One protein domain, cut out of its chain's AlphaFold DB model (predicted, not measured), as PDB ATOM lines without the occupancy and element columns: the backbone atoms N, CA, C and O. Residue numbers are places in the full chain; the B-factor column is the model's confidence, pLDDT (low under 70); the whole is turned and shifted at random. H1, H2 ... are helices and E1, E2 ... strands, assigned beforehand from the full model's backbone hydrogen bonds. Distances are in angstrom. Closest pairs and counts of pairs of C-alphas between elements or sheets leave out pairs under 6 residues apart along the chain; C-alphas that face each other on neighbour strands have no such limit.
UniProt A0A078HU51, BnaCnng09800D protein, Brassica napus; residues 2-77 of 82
ATOM      1  N   VAL A   2     -39.667  51.484  43.260       67.75
ATOM      2  CA  VAL A   2     -39.528  51.117  41.826       67.75
ATOM      3  C   VAL A   2     -38.548  49.959  41.553       67.75
ATOM      4  O   VAL A   2     -38.890  49.018  40.842       67.75
ATOM      5  N   TRP A   3     -37.359  49.967  42.164       67.12
ATOM      6  CA  TRP A   3     -36.309  48.955  41.932       67.12
ATOM      7  C   TRP A   3     -36.736  47.515  42.239       67.12
ATOM      8  O   TRP A   3     -36.342  46.579  41.547       67.12
ATOM      9  N   ARG A   4     -37.605  47.345  43.239       71.62
ATOM     10  CA  ARG A   4     -38.116  46.038  43.663       71.62
ATOM     11  C   ARG A   4     -39.069  45.430  42.624       71.62
ATOM     12  O   ARG A   4     -39.051  44.223  42.406       71.62
ATOM     13  N   ILE A   5     -39.853  46.274  41.952       82.31
ATOM     14  CA  ILE A   5     -40.777  45.868  40.883       82.31
ATOM     15  C   ILE A   5     -39.989  45.472  39.628       82.31
ATOM     16  O   ILE A   5     -40.265  44.430  39.036       82.31
ATOM     17  N   LEU A   6     -38.965  46.256  39.265       87.44
ATOM     18  CA  LEU A   6     -38.136  45.988  38.087       87.44
ATOM     19  C   LEU A   6     -37.376  44.657  38.204       87.44
ATOM     20  O   LEU A   6     -37.364  43.865  37.260       87.44
ATOM     21  N   LEU A   7     -36.775  44.388  39.370       89.88
ATOM     22  CA  LEU A   7     -36.086  43.121  39.613       89.88
ATOM     23  C   LEU A   7     -37.047  41.933  39.495       89.88
ATOM     24  O   LEU A   7     -36.735  40.960  38.812       89.88
ATOM     25  N   TYR A   8     -38.230  42.026  40.107       91.75
ATOM     26  CA  TYR A   8     -39.240  40.969  40.034       91.75
ATOM     27  C   TYR A   8     -39.656  40.670  38.587       91.75
ATOM     28  O   TYR A   8     -39.635  39.513  38.166       91.75
ATOM     29  N   GLN A   9     -39.961  41.703  37.795       93.69
ATOM     30  CA  GLN A   9     -40.322  41.538  36.384       93.69
ATOM     31  C   GLN A   9     -39.200  40.862  35.580       93.69
ATOM     32  O   GLN A   9     -39.468  39.936  34.809       93.69
ATOM     33  N   ARG A  10     -37.938  41.262  35.799       93.81
ATOM     34  CA  ARG A  10     -36.764  40.654  35.149       93.81
ATOM     35  C   ARG A  10     -36.604  39.177  35.522       93.81
ATOM     36  O   ARG A  10     -36.331  38.363  34.639       93.81
ATOM     37  N   LEU A  11     -36.796  38.823  36.794       94.88
ATOM     38  CA  LEU A  11     -36.710  37.442  37.277       94.88
ATOM     39  C   LEU A  11     -37.808  36.554  36.684       94.88
ATOM     40  O   LEU A  11     -37.503  35.487  36.151       94.88
ATOM     41  N   VAL A  12     -39.064  37.012  36.698       95.19
ATOM     42  CA  VAL A  12     -40.197  36.273  36.113       95.19
ATOM     43  C   VAL A  12     -39.999  36.059  34.614       95.19
ATOM     44  O   VAL A  12     -40.225  34.959  34.111       95.19
ATOM     45  N   PHE A  13     -39.539  37.086  33.896       96.81
ATOM     46  CA  PHE A  13     -39.260  36.981  32.467       96.81
ATOM     47  C   PHE A  13     -38.186  35.926  32.166       96.81
ATOM     48  O   PHE A  13     -38.397  35.047  31.331       96.81
ATOM     49  N   ARG A  14     -37.055  35.959  32.885       96.44
ATOM     50  CA  ARG A  14     -35.965  34.985  32.717       96.44
ATOM     51  C   ARG A  14     -36.388  33.562  33.090       96.44
ATOM     52  O   ARG A  14     -36.010  32.627  32.393       96.44
ATOM     53  N   HIS A  15     -37.191  33.406  34.140       95.81
ATOM     54  CA  HIS A  15     -37.742  32.112  34.537       95.81
ATOM     55  C   HIS A  15     -38.646  31.512  33.450       95.81
ATOM     56  O   HIS A  15     -38.444  30.366  33.053       95.81
ATOM     57  N   LYS A  16     -39.587  32.297  32.904       96.88
ATOM     58  CA  LYS A  16     -40.478  31.842  31.823       96.88
ATOM     59  C   LYS A  16     -39.712  31.492  30.548       96.88
ATOM     60  O   LYS A  16     -39.976  30.461  29.942       96.88
ATOM     61  N   LEU A  17     -38.735  32.316  30.160       97.06
ATOM     62  CA  LEU A  17     -37.882  32.025  29.002       97.06
ATOM     63  C   LEU A  17     -37.115  30.711  29.155       97.06
ATOM     64  O   LEU A  17     -36.966  29.975  28.186       97.06
ATOM     65  N   TYR A  18     -36.626  30.423  30.359       96.81
ATOM     66  CA  TYR A  18     -35.953  29.163  30.637       96.81
ATOM     67  C   TYR A  18     -36.898  27.969  30.498       96.81
ATOM     68  O   TYR A  18     -36.534  26.995  29.850       96.81
ATOM     69  N   GLN A  19     -38.114  28.058  31.047       96.12
ATOM     70  CA  GLN A  19     -39.114  26.990  30.917       96.12
ATOM     71  C   GLN A  19     -39.452  26.696  29.453       96.12
ATOM     72  O   GLN A  19     -39.580  25.536  29.086       96.12
ATOM     73  N   LEU A  20     -39.554  27.737  28.620       96.94
ATOM     74  CA  LEU A  20     -39.797  27.586  27.182       96.94
ATOM     75  C   LEU A  20     -38.600  26.981  26.438       96.94
ATOM     76  O   LEU A  20     -38.794  26.219  25.504       96.94
ATOM     77  N   ARG A  21     -37.370  27.338  26.823       96.88
ATOM     78  CA  ARG A  21     -36.150  26.862  26.155       96.88
ATOM     79  C   ARG A  21     -35.808  25.416  26.503       96.88
ATOM     80  O   ARG A  21     -35.359  24.678  25.639       96.88
ATOM     81  N   GLU A  22     -35.951  25.062  27.773       95.81
ATOM     82  CA  GLU A  22     -35.506  23.774  28.315       95.81
ATOM     83  C   GLU A  22     -36.654  22.765  28.447       95.81
ATOM     84  O   GLU A  22     -36.435  21.661  28.938       95.81
ATOM     85  N   GLU A  23     -37.879  23.175  28.095       95.19
ATOM     86  CA  GLU A  23     -39.116  22.385  28.200       95.19
ATOM     87  C   GLU A  23     -39.319  21.735  29.581       95.19
ATOM     88  O   GLU A  23     -39.920  20.672  29.725       95.19
ATOM     89  N   ARG A  24     -38.811  22.381  30.639       93.12
ATOM     90  CA  ARG A  24     -38.849  21.851  32.006       93.12
ATOM     91  C   ARG A  24     -38.982  22.934  33.062       93.12
ATOM     92  O   ARG A  24     -38.555  24.077  32.889       93.12
ATOM     93  N   GLY A  25     -39.515  22.533  34.214       91.31
ATOM     94  CA  GLY A  25     -39.501  23.352  35.421       91.31
ATOM     95  C   GLY A  25     -38.073  23.704  35.846       91.31
ATOM     96  O   GLY A  25     -37.165  22.869  35.815       91.31
ATOM     97  N   MET A  26     -37.859  24.958  36.246       94.62
ATOM     98  CA  MET A  26     -36.574  25.384  36.793       94.62
ATOM     99  C   MET A  26     -36.442  24.892  38.233       94.62
ATOM    100  O   MET A  26     -37.268  25.232  39.077       94.62
ATOM    101  N   LYS A  27     -35.376  24.135  38.512       94.31
ATOM    102  CA  LYS A  27     -35.032  23.712  39.873       94.31
ATOM    103  C   LYS A  27     -34.676  24.928  40.742       94.31
ATOM    104  O   LYS A  27     -34.084  25.885  40.217       94.31
ATOM    105  N   PRO A  28     -34.987  24.920  42.047       94.31
ATOM    106  CA  PRO A  28     -34.747  26.075  42.909       94.31
ATOM    107  C   PRO A  28     -33.251  26.442  43.018       94.31
ATOM    108  O   PRO A  28     -32.915  27.626  43.074       94.31
ATOM    109  N   GLU A  29     -32.335  25.476  42.906       93.50
ATOM    110  CA  GLU A  29     -30.881  25.685  42.839       93.50
ATOM    111  C   GLU A  29     -30.466  26.476  41.588       93.50
ATOM    112  O   GLU A  29     -29.597  27.358  41.633       93.50
ATOM    113  N   THR A  30     -31.095  26.159  40.450       95.19
ATOM    114  CA  THR A  30     -30.865  26.852  39.177       95.19
ATOM    115  C   THR A  30     -31.401  28.276  39.252       95.19
ATOM    116  O   THR A  30     -30.707  29.212  38.855       95.19
ATOM    117  N   PHE A  31     -32.591  28.459  39.829       96.06
ATOM    118  CA  PHE A  31     -33.166  29.785  40.031       96.06
ATOM    119  C   PHE A  31     -32.313  30.643  40.974       96.06
ATOM    120  O   PHE A  31     -32.045  31.804  40.669       96.06
ATOM    121  N   ALA A  32     -31.792  30.073  42.065       95.56
ATOM    122  CA  ALA A  32     -30.875  30.776  42.959       95.56
ATOM    123  C   ALA A  32     -29.591  31.227  42.237       95.56
ATOM    124  O   ALA A  32     -29.104  32.337  42.448       95.56
ATOM    125  N   SER A  33     -29.054  30.400  41.339       95.44
ATOM    126  CA  SER A  33     -27.880  30.777  40.540       95.44
ATOM    127  C   SER A  33     -28.196  31.880  39.521       95.44
ATOM    128  O   SER A  33     -27.391  32.794  39.352       95.44
ATOM    129  N   LEU A  34     -29.387  31.858  38.914       95.69
ATOM    130  CA  LEU A  34     -29.873  32.931  38.041       95.69
ATOM    131  C   LEU A  34     -29.998  34.267  38.791       95.69
ATOM    132  O   LEU A  34     -29.557  35.298  38.285       95.69
ATOM    133  N   VAL A  35     -30.597  34.260  39.986       95.38
ATOM    134  CA  VAL A  35     -30.785  35.484  40.783       95.38
ATOM    135  C   VAL A  35     -29.429  36.047  41.218       95.38
ATOM    136  O   VAL A  35     -29.189  37.240  41.044       95.38
ATOM    137  N   SER A  36     -28.523  35.188  41.698       95.19
ATOM    138  CA  SER A  36     -27.149  35.559  42.062       95.19
ATOM    139  C   SER A  36     -26.425  36.246  40.899       95.19
ATOM    140  O   SER A  36     -25.928  37.356  41.073       95.19
ATOM    141  N   ALA A  37     -26.476  35.671  39.691       95.31
ATOM    142  CA  ALA A  37     -25.867  36.269  38.503       95.31
ATOM    143  C   ALA A  37     -26.437  37.664  38.179       95.31
ATOM    144  O   ALA A  37     -25.677  38.599  37.946       95.31
ATOM    145  N   ILE A  38     -27.764  37.841  38.234       93.81
ATOM    146  CA  ILE A  38     -28.417  39.133  37.947       93.81
ATOM    147  C   ILE A  38     -28.031  40.217  38.967       93.81
ATOM    148  O   ILE A  38     -27.874  41.387  38.597       93.81
ATOM    149  N   LEU A  39     -27.902  39.848  40.244       93.06
ATOM    150  CA  LEU A  39     -27.478  40.767  41.301       93.06
ATOM    151  C   LEU A  39     -25.995  41.121  41.171       93.06
ATOM    152  O   LEU A  39     -25.640  42.295  41.272       93.06
ATOM    153  N   SER A  40     -25.143  40.138  40.868       93.00
ATOM    154  CA  SER A  40     -23.713  40.363  40.653       93.00
ATOM    155  C   SER A  40     -23.428  41.209  39.407       93.00
ATOM    156  O   SER A  40     -22.543  42.064  39.449       93.00
ATOM    157  N   GLU A  41     -24.208  41.052  38.329       93.50
ATOM    158  CA  GLU A  41     -24.160  41.929  37.144       93.50
ATOM    159  C   GLU A  41     -24.408  43.403  37.512       93.50
ATOM    160  O   GLU A  41     -23.780  44.297  36.948       93.50
ATOM    161  N   ASN A  42     -25.283  43.666  38.489       89.69
ATOM    162  CA  ASN A  42     -25.636  45.016  38.944       89.69
ATOM    163  C   ASN A  42     -24.929  45.427  40.246       89.69
ATOM    164  O   ASN A  42     -25.428  46.279  40.980       89.69
ATOM    165  N   ARG A  43     -23.743  44.879  40.545       88.31
ATOM    166  CA  ARG A  43     -23.046  45.142  41.819       88.31
ATOM    167  C   ARG A  43     -22.699  46.617  42.087       88.31
ATOM    168  O   ARG A  43     -22.530  46.993  43.240       88.31
ATOM    169  N   PHE A  44     -22.586  47.446  41.044       87.81
ATOM    170  CA  PHE A  44     -22.259  48.879  41.152       87.81
ATOM    171  C   PHE A  44     -23.489  49.797  41.242       87.81
ATOM    172  O   PHE A  44     -23.354  50.996  41.467       87.81
ATOM    173  N   GLY A  45     -24.685  49.233  41.093       88.19
ATOM    174  CA  GLY A  45     -25.968  49.900  41.285       88.19
ATOM    175  C   GLY A  45     -26.976  48.874  41.796       88.19
ATOM    176  O   GLY A  45     -27.888  48.510  41.052       88.19
ATOM    177  N   PRO A  46     -26.766  48.328  43.010       85.12
ATOM    178  CA  PRO A  46     -27.502  47.163  43.476       85.12
ATOM    179  C   PRO A  46     -28.989  47.480  43.637       85.12
ATOM    180  O   PRO A  46     -29.372  48.575  44.044       85.12
ATOM    181  N   TYR A  47     -29.843  46.478  43.421       86.00
ATOM    182  CA  TYR A  47     -31.298  46.588  43.606       86.00
ATOM    183  C   TYR A  47     -31.734  46.797  45.073       86.00
ATOM    184  O   TYR A  47     -32.934  46.867  45.340       86.00
ATOM    185  N   LEU A  48     -30.776  46.894  46.011       88.12
ATOM    186  CA  LEU A  48     -30.973  47.051  47.459       88.12
ATOM    187  C   LEU A  48     -32.051  46.102  48.002       88.12
ATOM    188  O   LEU A  48     -32.998  46.503  48.676       88.12
ATOM    189  N   CYS A  49     -31.920  44.824  47.658       87.56
ATOM    190  CA  CYS A  49     -32.815  43.759  48.084       87.56
ATOM    191  C   CYS A  49     -32.007  42.568  48.594       87.56
ATOM    192  O   CYS A  49     -30.924  42.301  48.085       87.56
ATOM    193  N   GLN A  50     -32.567  41.824  49.543       90.56
ATOM    194  CA  GLN A  50     -32.008  40.564  50.033       90.56
ATOM    195  C   GLN A  50     -33.004  39.446  49.703       90.56
ATOM    196  O   GLN A  50     -34.011  39.301  50.402       90.56
ATOM    197  N   PRO A  51     -32.827  38.735  48.575       92.06
ATOM    198  CA  PRO A  51     -33.758  37.693  48.174       92.06
ATOM    199  C   PRO A  51     -33.654  36.458  49.065       92.06
ATOM    200  O   PRO A  51     -32.568  36.036  49.464       92.06
ATOM    201  N   VAL A  52     -34.804  35.825  49.277       93.62
ATOM    202  CA  VAL A  52     -34.914  34.471  49.816       93.62
ATOM    203  C   VAL A  52     -35.552  33.611  48.735       93.62
ATOM    204  O   VAL A  52     -36.661  33.896  48.283       93.62
ATOM    205  N   ILE A  53     -34.838  32.582  48.295       94.12
ATOM    206  CA  ILE A  53     -35.351  31.547  47.402       94.12
ATOM    207  C   ILE A  53     -35.663  30.326  48.255       94.12
ATOM    208  O   ILE A  53     -34.776  29.793  48.917       94.12
ATOM    209  N   ALA A  54     -36.911  29.879  48.202       93.81
ATOM    210  CA  ALA A  54     -37.357  28.643  48.819       93.81
ATOM    211  C   ALA A  54     -38.084  27.789  47.777       93.81
ATOM    212  O   ALA A  54     -38.782  28.321  46.911       93.81
ATOM    213  N   GLY A  55     -37.909  26.475  47.850       91.94
ATOM    214  CA  GLY A  55     -38.578  25.527  46.970       91.94
ATOM    215  C   GLY A  55     -38.298  24.087  47.371       91.94
ATOM    216  O   GLY A  55     -37.549  23.831  48.314       91.94
ATOM    217  N   LEU A  56     -38.901  23.158  46.640       91.25
ATOM    218  CA  LEU A  56     -38.617  21.732  46.751       91.25
ATOM    219  C   LEU A  56     -37.709  21.334  45.585       91.25
ATOM    220  O   LEU A  56     -37.978  21.683  44.432       91.25
ATOM    221  N   GLY A  57     -36.587  20.699  45.916       86.06
ATOM    222  CA  GLY A  57     -35.651  20.120  44.961       86.06
ATOM    223  C   GLY A  57     -36.095  18.724  44.525       86.06
ATOM    224  O   GLY A  57     -37.282  18.408  44.500       86.06
ATOM    225  N   GLU A  58     -35.130  17.877  44.173       87.06
ATOM    226  CA  GLU A  58     -35.399  16.453  43.931       87.06
ATOM    227  C   GLU A  58     -35.855  15.754  45.220       87.06
ATOM    228  O   GLU A  58     -35.421  16.124  46.314       87.06
ATOM    229  N   ASP A  59     -36.738  14.763  45.076       88.81
ATOM    230  CA  ASP A  59     -37.285  13.949  46.172       88.81
ATOM    231  C   ASP A  59     -37.909  14.769  47.319       88.81
ATOM    232  O   ASP A  59     -37.720  14.462  48.495       88.81
ATOM    233  N   ASP A  60     -38.611  15.860  46.980       87.12
ATOM    234  CA  ASP A  60     -39.236  16.793  47.932       87.12
ATOM    235  C   ASP A  60     -38.263  17.366  48.979       87.12
ATOM    236  O   ASP A  60     -38.655  17.836  50.053       87.12
ATOM    237  N   LYS A  61     -36.961  17.376  48.668       90.06
ATOM    238  CA  LYS A  61     -35.951  17.919  49.570       90.06
ATOM    239  C   LYS A  61     -36.110  19.439  49.673       90.06
ATOM    240  O   LYS A  61     -36.052  20.125  48.648       90.06
ATOM    241  N   PRO A  62     -36.248  20.005  50.887       91.62
ATOM    242  CA  PRO A  62     -36.367  21.442  51.033       91.62
ATOM    243  C   PRO A  62     -35.073  22.132  50.614       91.62
ATOM    244  O   PRO A  62     -33.976  21.769  51.047       91.62
ATOM    245  N   PHE A  63     -35.224  23.170  49.803       91.88
ATOM    246  CA  PHE A  63     -34.158  24.067  49.403       91.88
ATOM    247  C   PHE A  63     -34.476  25.470  49.906       91.88
ATOM    248  O   PHE A  63     -35.524  26.031  49.584       91.88
ATOM    249  N   ILE A  64     -33.548  26.053  50.664       93.62
ATOM    250  CA  ILE A  64     -33.592  27.457  51.063       93.62
ATOM    251  C   ILE A  64     -32.225  28.074  50.778       93.62
ATOM    252  O   ILE A  64     -31.187  27.597  51.239       93.62
ATOM    253  N   CYS A  65     -32.230  29.161  50.017       94.19
ATOM    254  CA  CYS A  65     -31.053  29.955  49.714       94.19
ATOM    255  C   CYS A  65     -31.384  31.426  49.917       94.19
ATOM    256  O   CYS A  65     -32.305  31.965  49.302       94.19
ATOM    257  N   THR A  66     -30.627  32.074  50.788       94.31
ATOM    258  CA  THR A  66     -30.689  33.520  50.986       94.31
ATOM    259  C   THR A  66     -29.518  34.172  50.272       94.31
ATOM    260  O   THR A  66     -28.516  33.521  49.964       94.31
ATOM    261  N   MET A  67     -29.651  35.450  49.946       94.06
ATOM    262  CA  MET A  67     -28.590  36.181  49.271       94.06
ATOM    263  C   MET A  67     -28.578  37.653  49.658       94.06
ATOM    264  O   MET A  67     -29.611  38.237  49.991       94.06
ATOM    265  N   ASP A  68     -27.387  38.244  49.629       92.06
ATOM    266  CA  ASP A  68     -27.215  39.679  49.821       92.06
ATOM    267  C   ASP A  68     -27.570  40.469  48.545       92.06
ATOM    268  O   ASP A  68     -27.939  39.911  47.508       92.06
ATOM    269  N   SER A  69     -27.452  41.796  48.603       90.81
ATOM    270  CA  SER A  69     -27.793  42.676  47.482       90.81
ATOM    271  C   SER A  69     -26.807  42.645  46.310       90.81
ATOM    272  O   SER A  69     -27.061  43.314  45.307       90.81
ATOM    273  N   ILE A  70     -25.698  41.909  46.425       92.75
ATOM    274  CA  ILE A  70     -24.674  41.763  45.378       92.75
ATOM    275  C   ILE A  70     -24.594  40.329  44.827       92.75
ATOM    276  O   ILE A  70     -23.827  40.062  43.899       92.75
ATOM    277  N   GLY A  71     -25.431  39.422  45.337       91.38
ATOM    278  CA  GLY A  71     -25.598  38.065  44.827       91.38
ATOM    279  C   GLY A  71     -24.776  36.997  45.549       91.38
ATOM    280  O   GLY A  71     -24.705  35.875  45.041       91.38
ATOM    281  N   ALA A  72     -24.182  37.287  46.710       93.12
ATOM    282  CA  ALA A  72     -23.547  36.265  47.537       93.12
ATOM    283  C   ALA A  72     -24.614  35.319  48.101       93.12
ATOM    284  O   ALA A  72     -25.589  35.766  48.702       93.12
ATOM    285  N   LYS A  73     -24.445  34.012  47.878       93.81
ATOM    286  CA  LYS A  73     -25.414  32.971  48.246       93.81
ATOM    287  C   LYS A  73     -25.089  32.370  49.611       93.81
ATOM    288  O   LYS A  73     -23.950  31.984  49.852       93.81
ATOM    289  N   TYR A  74     -26.118  32.176  50.425       92.69
ATOM    290  CA  TYR A  74     -26.070  31.454  51.690       92.69
ATOM    291  C   TYR A  74     -27.130  30.354  51.673       92.69
ATOM    292  O   TYR A  74     -28.334  30.624  51.690       92.69
ATOM    293  N   TYR A  75     -26.678  29.105  51.619       88.19
ATOM    294  CA  TYR A  75     -27.551  27.937  51.656       88.19
ATOM    295  C   TYR A  75     -27.873  27.602  53.110       88.19
ATOM    296  O   TYR A  75     -26.962  27.373  53.904       88.19
ATOM    297  N   ALA A  76     -29.157  27.570  53.461       76.69
ATOM    298  CA  ALA A  76     -29.557  27.080  54.769       76.69
ATOM    299  C   ALA A  76     -29.552  25.548  54.727       76.69
ATOM    300  O   ALA A  76     -30.251  24.936  53.917       76.69
ATOM    301  N   LEU A  77     -28.750  24.919  55.588       60.59
ATOM    302  CA  LEU A  77     -28.891  23.493  55.848       60.59
ATOM    303  C   LEU A  77     -30.203  23.293  56.610       60.59
ATOM    304  O   LEU A  77     -30.474  23.989  57.589       60.59
TER     305      LEU A  77
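What this domain is: This is residues 2 to 77 of the 82 residues of the protein "BnaCnng09800D protein" of Brassica napus (UniProt A0A078HU51). What shape do these atoms make? A small three-stranded sheet has helix H2 lying along one face, and a longer helix, H1, crosses H2 loosely on the side away from the sheet. The far end of H1, residues 19 to 22, sticks out with residues 23 and 24. What is the make-up? The printed part has 76 residues, class mixed, with two named helices and then three strands, H1 H2 E1 E2 E3; the sheet order is E1 - E2 - E3, all antiparallel. It is compact, with a radius of gyration of the C-alphas of 12.6 A and spans of 37 by 31 by 18 A.

Where its parts are: Where are the strands? E1 is residues 52 to 56, 13.6 A long, E2 residues 62 to 67, 16.8 A, and E3 residues 73 to 75, 6.4 A, ending at C-alpha 75 (-27.551, 27.937, 51.656). Where are the helices? H2 is residues 28 to 41, 19.9 A; H1 is residues 2 to 22, 30.8 A, from C-alpha 2 (-39.528, 51.117, 41.826).

How they stand to each other: How is the sheet paired? E1, E2 and E3 form a meander, each strand the antiparallel neighbour of the one before; N 53 and O 65 are 2.8 A apart, N 66 and O 74 2.9 A. Where is H2? It is on the sheet at a height of 9.2 A, over E1 and E2, making two layers, helix on one sheet face; the C-alphas of Pro 28 and Gly 55, the closest of H2 and E1, are 5.6 A apart. Where is H1? It is close to H2 but not clearly touching, closest C-alphas Leu 11 and Val 35, 7.2 A, at a steep tilt of 50 degrees, opposite ways. H1 is not on the sheet. Are the helix backbones complete? In H1 and H2 every O i to N i+4 pair is within hydrogen-bond range.

The domain as a whole: How far does it reach? The two C-alphas farthest apart, of Phe 44 and Asp 59, are 38.4 A apart. Is anything cut or uncertain? The printed part has no cut and no long link; pLDDT is under 70 at residues 2 to 3 and 77.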